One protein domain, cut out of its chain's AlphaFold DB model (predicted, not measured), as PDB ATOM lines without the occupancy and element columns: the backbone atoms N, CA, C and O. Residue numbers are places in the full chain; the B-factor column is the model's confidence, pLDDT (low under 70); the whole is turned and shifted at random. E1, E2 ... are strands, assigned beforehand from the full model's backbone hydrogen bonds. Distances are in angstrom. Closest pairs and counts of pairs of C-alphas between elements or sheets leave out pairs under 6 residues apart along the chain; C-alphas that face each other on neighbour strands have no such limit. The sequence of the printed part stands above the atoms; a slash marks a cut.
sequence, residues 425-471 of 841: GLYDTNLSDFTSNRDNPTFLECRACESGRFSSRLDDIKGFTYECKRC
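Overview. This is residues 425 to 471 of the 841 residues of the protein "Hypothetical protein" of Symbiodinium sp. CCMP2456 (UniProt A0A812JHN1). A long hairpin, E3 and E4, has a smaller hairpin, E1 and E2, packed on it through E1; residues 429 to 443 loop between E1 and E2. The printed part has 47 residues, no named helix and four named strands, E1 to E4 along the chain, in two antiparallel pairs: all strand. It is compact and flat, with a radius of gyration of the C-alphas of 10.1 A and spans of 27 by 23 by 12 A.

Along the chain. Find C-alpha 453 at (0.264, -28.061, -3.160); E3 runs 20.8 A to residue 460. E4, residues 463 to 470, runs 22.5 A to C-alpha 470 at (-2.760, -30.559, -4.943). E1 is residues 425 to 428; E2 is residues 444 to 448.

Arrangement. Across E3 and E4, find N 456 and O 467 within hydrogen-bond range, 2.8 A; across E1 and E2, N 427 and O 445, 2.8 A. E1 and E4 come closest at the C-alphas of Gly 425 and Glu 467, 4.0 A.

Size, cuts and confidence. The farthest C-alphas, Ser 451 and Ile 461, are 28.9 A apart. The printed part has no cut; the E1 to E2 link is long. No printed residue is under pLDDT 70.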
ATOM      1  N   GLY A 425       8.537 -32.801  -1.583       91.19
ATOM      2  CA  GLY A 425       8.012 -34.020  -2.171       91.19
ATOM      3  C   GLY A 425       8.852 -34.500  -3.339       91.19
ATOM      4  O   GLY A 425       9.642 -33.743  -3.910       91.19
ATOM      5  N   LEU A 426       8.671 -35.776  -3.667       91.69
ATOM      6  CA  LEU A 426       9.313 -36.421  -4.805       91.69
ATOM      7  C   LEU A 426       8.942 -35.713  -6.109       91.69
ATOM      8  O   LEU A 426       7.765 -35.594  -6.451       91.69
ATOM      9  N   TYR A 427       9.956 -35.264  -6.835       89.00
ATOM     10  CA  TYR A 427       9.852 -34.585  -8.115       89.00
ATOM     11  C   TYR A 427      10.600 -35.386  -9.176       89.00
ATOM     12  O   TYR A 427      11.776 -35.712  -9.008       89.00
ATOM     13  N   ASP A 428       9.911 -35.706 -10.266       89.75
ATOM     14  CA  ASP A 428      10.500 -36.395 -11.407       89.75
ATOM     15  C   ASP A 428      10.987 -35.355 -12.418       89.75
ATOM     16  O   ASP A 428      10.204 -34.623 -13.029       89.75
ATOM     17  N   THR A 429      12.305 -35.289 -12.595       83.69
ATOM     18  CA  THR A 429      12.948 -34.327 -13.500       83.69
ATOM     19  C   THR A 429      12.615 -34.557 -14.973       83.69
ATOM     20  O   THR A 429      12.595 -33.593 -15.737       83.69
ATOM     21  N   ASN A 430      12.286 -35.787 -15.381       86.50
ATOM     22  CA  ASN A 430      11.866 -36.080 -16.752       86.50
ATOM     23  C   ASN A 430      10.420 -35.650 -17.001       86.50
ATOM     24  O   ASN A 430      10.112 -35.113 -18.063       86.50
ATOM     25  N   LEU A 431       9.531 -35.894 -16.033       87.06
ATOM     26  CA  LEU A 431       8.117 -35.512 -16.139       87.06
ATOM     27  C   LEU A 431       7.884 -34.030 -15.842       87.06
ATOM     28  O   LEU A 431       6.850 -33.488 -16.223       87.06
ATOM     29  N   SER A 432       8.846 -33.378 -15.183       89.50
ATOM     30  CA  SER A 432       8.712 -32.016 -14.668       89.50
ATOM     31  C   SER A 432       7.460 -31.823 -13.794       89.50
ATOM     32  O   SER A 432       6.798 -30.790 -13.865       89.50
ATOM     33  N   ASP A 433       7.117 -32.829 -12.984       91.31
ATOM     34  CA  ASP A 433       6.016 -32.778 -12.014       91.31
ATOM     35  C   ASP A 433       6.371 -33.613 -10.772       91.31
ATOM     36  O   ASP A 433       7.265 -34.467 -10.785       91.31
ATOM     37  N   PHE A 434       5.642 -33.371  -9.687       92.38
ATOM     38  CA  PHE A 434       5.708 -34.194  -8.489       92.38
ATOM     39  C   PHE A 434       5.102 -35.573  -8.747       92.38
ATOM     40  O   PHE A 434       4.053 -35.702  -9.380       92.38
ATOM     41  N   THR A 435       5.746 -36.601  -8.209       91.31
ATOM     42  CA  THR A 435       5.375 -38.002  -8.398       91.31
ATOM     43  C   THR A 435       5.268 -38.716  -7.058       91.31
ATOM     44  O   THR A 435       5.917 -38.352  -6.084       91.31
ATOM     45  N   SER A 436       4.451 -39.762  -7.020       89.88
ATOM     46  CA  SER A 436       4.399 -40.720  -5.915       89.88
ATOM     47  C   SER A 436       5.168 -42.007  -6.240       89.88
ATOM     48  O   SER A 436       5.207 -42.926  -5.428       89.88
ATOM     49  N   ASN A 437       5.728 -42.125  -7.449       87.12
ATOM     50  CA  ASN A 437       6.465 -43.304  -7.886       87.12
ATOM     51  C   ASN A 437       7.963 -43.120  -7.613       87.12
ATOM     52  O   ASN A 437       8.568 -42.163  -8.095       87.12
ATOM     53  N   ARG A 438       8.556 -44.077  -6.886       86.19
ATOM     54  CA  ARG A 438       9.995 -44.123  -6.608       86.19
ATOM     55  C   ARG A 438      10.730 -45.366  -7.109       86.19
ATOM     56  O   ARG A 438      11.711 -45.806  -6.510       86.19
ATOM     57  N   ASP A 439      10.265 -45.956  -8.204       81.56
ATOM     58  CA  ASP A 439      10.852 -47.157  -8.802       81.56
ATOM     59  C   ASP A 439      12.193 -46.875  -9.490       81.56
ATOM     60  O   ASP A 439      13.112 -47.684  -9.368       81.56
ATOM     61  N   ASN A 440      12.333 -45.716 -10.148       77.25
ATOM     62  CA  ASN A 440      13.555 -45.306 -10.842       77.25
ATOM     63  C   ASN A 440      14.197 -44.070 -10.176       77.25
ATOM     64  O   ASN A 440      13.874 -42.946 -10.560       77.25
ATOM     65  N   PRO A 441      15.113 -44.250  -9.205       71.81
ATOM     66  CA  PRO A 441      15.696 -43.148  -8.435       71.81
ATOM     67  C   PRO A 441      16.550 -42.188  -9.272       71.81
ATOM     68  O   PRO A 441      16.718 -41.040  -8.884       71.81
ATOM     69  N   THR A 442      17.020 -42.613 -10.450       74.75
ATOM     70  CA  THR A 442      17.963 -41.863 -11.299       74.75
ATOM     71  C   THR A 442      17.496 -40.450 -11.674       74.75
ATOM     72  O   THR A 442      18.322 -39.579 -11.922       74.75
ATOM     73  N   PHE A 443      16.181 -40.224 -11.749       78.81
ATOM     74  CA  PHE A 443      15.585 -38.947 -12.168       78.81
ATOM     75  C   PHE A 443      14.761 -38.275 -11.069       78.81
ATOM     76  O   PHE A 443      14.067 -37.291 -11.343       78.81
ATOM     77  N   LEU A 444      14.820 -38.815  -9.851       83.62
ATOM     78  CA  LEU A 444      14.050 -38.333  -8.719       83.62
ATOM     79  C   LEU A 444      14.892 -37.406  -7.860       83.62
ATOM     80  O   LEU A 444      16.032 -37.697  -7.505       83.62
ATOM     81  N   GLU A 445      14.286 -36.297  -7.478       83.62
ATOM     82  CA  GLU A 445      14.841 -35.384  -6.495       83.62
ATOM     83  C   GLU A 445      13.740 -34.868  -5.572       83.62
ATOM     84  O   GLU A 445      12.555 -34.925  -5.894       83.62
ATOM     85  N   CYS A 446      14.121 -34.352  -4.409       85.69
ATOM     86  CA  CYS A 446      13.174 -33.729  -3.493       85.69
ATOM     87  C   CYS A 446      13.146 -32.223  -3.734       85.69
ATOM     88  O   CYS A 446      14.141 -31.536  -3.501       85.69
ATOM     89  N   ARG A 447      11.993 -31.707  -4.166       85.25
ATOM     90  CA  ARG A 447      11.749 -30.265  -4.310       85.25
ATOM     91  C   ARG A 447      10.711 -29.794  -3.303       85.25
ATOM     92  O   ARG A 447       9.855 -30.569  -2.878       85.25
ATOM     93  N   ALA A 448      10.801 -28.527  -2.907       85.81
ATOM     94  CA  ALA A 448       9.795 -27.901  -2.059       85.81
ATOM     95  C   ALA A 448       8.443 -27.927  -2.783       85.81
ATOM     96  O   ALA A 448       8.387 -27.615  -3.972       85.81
ATOM     97  N   CYS A 449       7.363 -28.288  -2.085       91.31
ATOM     98  CA  CYS A 449       6.039 -28.281  -2.696       91.31
ATOM     99  C   CYS A 449       5.689 -26.867  -3.155       91.31
ATOM    100  O   CYS A 449       5.734 -25.924  -2.369       91.31
ATOM    101  N   GLU A 450       5.343 -26.723  -4.426       91.75
ATOM    102  CA  GLU A 450       4.944 -25.440  -4.995       91.75
ATOM    103  C   GLU A 450       3.618 -24.953  -4.390       91.75
ATOM    104  O   GLU A 450       2.800 -25.746  -3.915       91.75
ATOM    105  N   SER A 451       3.376 -23.643  -4.436       90.31
ATOM    106  CA  SER A 451       2.102 -23.041  -4.032       90.31
ATOM    107  C   SER A 451       0.920 -23.705  -4.752       90.31
ATOM    108  O   SER A 451       0.971 -23.981  -5.953       90.31
ATOM    109  N   GLY A 452      -0.166 -23.947  -4.020       91.62
ATOM    110  CA  GLY A 452      -1.298 -24.769  -4.449       91.62
ATOM    111  C   GLY A 452      -1.120 -26.268  -4.172       91.62
ATOM    112  O   GLY A 452      -2.035 -27.053  -4.436       91.62
ATOM    113  N   ARG A 453       0.021 -26.690  -3.619       94.06
ATOM    114  CA  ARG A 453       0.264 -28.061  -3.160       94.06
ATOM    115  C   ARG A 453       0.688 -28.093  -1.693       94.06
ATOM    116  O   ARG A 453       1.189 -27.113  -1.156       94.06
ATOM    117  N   PHE A 454       0.518 -29.251  -1.068       93.75
ATOM    118  CA  PHE A 454       0.994 -29.537   0.280       93.75
ATOM    119  C   PHE A 454       1.734 -30.874   0.324       93.75
ATOM    120  O   PHE A 454       1.429 -31.801  -0.432       93.75
ATOM    121  N   SER A 455       2.714 -30.961   1.213       94.56
ATOM    122  CA  SER A 455       3.514 -32.153   1.459       94.56
ATOM    123  C   SER A 455       2.717 -33.146   2.302       94.56
ATOM    124  O   SER A 455       2.285 -32.841   3.412       94.56
ATOM    125  N   SER A 456       2.512 -34.341   1.761       94.38
ATOM    126  CA  SER A 456       1.827 -35.458   2.405       94.38
ATOM    127  C   SER A 456       2.807 -36.606   2.574       94.38
ATOM    128  O   SER A 456       3.565 -36.916   1.659       94.38
ATOM    129  N   ARG A 457       2.738 -37.294   3.714       93.44
ATOM    130  CA  ARG A 457       3.466 -38.548   3.917       93.44
ATOM    131  C   ARG A 457       2.982 -39.606   2.917       93.44
ATOM    132  O   ARG A 457       1.773 -39.754   2.721       93.44
ATOM    133  N   LEU A 458       3.932 -40.318   2.320       90.38
ATOM    134  CA  LEU A 458       3.739 -41.451   1.422       90.38
ATOM    135  C   LEU A 458       4.467 -42.663   2.015       90.38
ATOM    136  O   LEU A 458       5.687 -42.633   2.156       90.38
ATOM    137  N   ASP A 459       3.729 -43.711   2.372       89.94
ATOM    138  CA  ASP A 459       4.282 -44.970   2.883       89.94
ATOM    139  C   ASP A 459       4.197 -46.058   1.794       89.94
ATOM    140  O   ASP A 459       3.122 -46.301   1.242       89.94
ATOM    141  N   ASP A 460       5.312 -46.729   1.492       84.88
ATOM    142  CA  ASP A 460       5.381 -47.845   0.539       84.88
ATOM    143  C   ASP A 460       6.362 -48.956   0.995       84.88
ATOM    144  O   ASP A 460       6.854 -48.966   2.125       84.88
ATOM    145  N   ILE A 461       6.649 -49.929   0.117       82.62
ATOM    146  CA  ILE A 461       7.526 -51.079   0.415       82.62
ATOM    147  C   ILE A 461       8.991 -50.713   0.723       82.62
ATOM    148  O   ILE A 461       9.693 -51.514   1.334       82.62
ATOM    149  N   LYS A 462       9.462 -49.532   0.304       78.19
ATOM    150  CA  LYS A 462      10.814 -49.009   0.563       78.19
ATOM    151  C   LYS A 462      10.847 -48.110   1.814       78.19
ATOM    152  O   LYS A 462      11.850 -47.455   2.074       78.19
ATOM    153  N   GLY A 463       9.758 -48.038   2.588       82.31
ATOM    154  CA  GLY A 463       9.630 -47.198   3.785       82.31
ATOM    155  C   GLY A 463       8.716 -45.995   3.557       82.31
ATOM    156  O   GLY A 463       7.772 -46.074   2.778       82.31
ATOM    157  N   PHE A 464       8.997 -44.864   4.205       85.75
ATOM    158  CA  PHE A 464       8.207 -43.640   4.036       85.75
ATOM    159  C   PHE A 464       9.002 -42.533   3.338       85.75
ATOM    160  O   PHE A 464      10.222 -42.449   3.459       85.75
ATOM    161  N   THR A 465       8.289 -41.674   2.625       89.88
ATOM    162  CA  THR A 465       8.781 -40.449   1.991       89.88
ATOM    163  C   THR A 465       7.660 -39.401   1.999       89.88
ATOM    164  O   THR A 465       6.651 -39.577   2.688       89.88
ATOM    165  N   TYR A 466       7.826 -38.299   1.274       92.00
ATOM    166  CA  TYR A 466       6.803 -37.269   1.116       92.00
ATOM    167  C   TYR A 466       6.514 -37.008  -0.365       92.00
ATOM    168  O   TYR A 466       7.404 -37.062  -1.215       92.00
ATOM    169  N   GLU A 467       5.255 -36.710  -0.665       94.19
ATOM    170  CA  GLU A 467       4.750 -36.347  -1.991       94.19
ATOM    171  C   GLU A 467       3.991 -35.014  -1.926       94.19
ATOM    172  O   GLU A 467       3.382 -34.690  -0.904       94.19
ATOM    173  N   CYS A 468       3.987 -34.237  -3.012       95.19
ATOM    174  CA  CYS A 468       3.261 -32.963  -3.061       95.19
ATOM    175  C   CYS A 468       1.882 -33.121  -3.711       95.19
ATOM    176  O   CYS A 468       1.750 -33.162  -4.942       95.19
ATOM    177  N   LYS A 469       0.834 -33.139  -2.884       94.62
ATOM    178  CA  LYS A 469      -0.565 -33.233  -3.324       94.62
ATOM    179  C   LYS A 469      -1.148 -31.863  -3.614       94.62
ATOM    180  O   LYS A 469      -0.856 -30.899  -2.922       94.62
ATOM    181  N   ARG A 470      -2.009 -31.782  -4.626       94.88
ATOM    182  CA  ARG A 470      -2.760 -30.559  -4.943       94.88
ATOM    183  C   ARG A 470      -3.821 -30.300  -3.876       94.88
ATOM    184  O   ARG A 470      -4.473 -31.241  -3.426       94.88
ATOM    185  N   CYS A 471      -4.018 -29.033  -3.520       95.06
ATOM    186  CA  CYS A 471      -5.115 -28.632  -2.647       95.06
ATOM    187  C   CYS A 471      -6.464 -29.024  -3.253       95.06
ATOM    188  O   CYS A 471      -6.689 -28.846  -4.451       95.06
TER     189      CYS A 471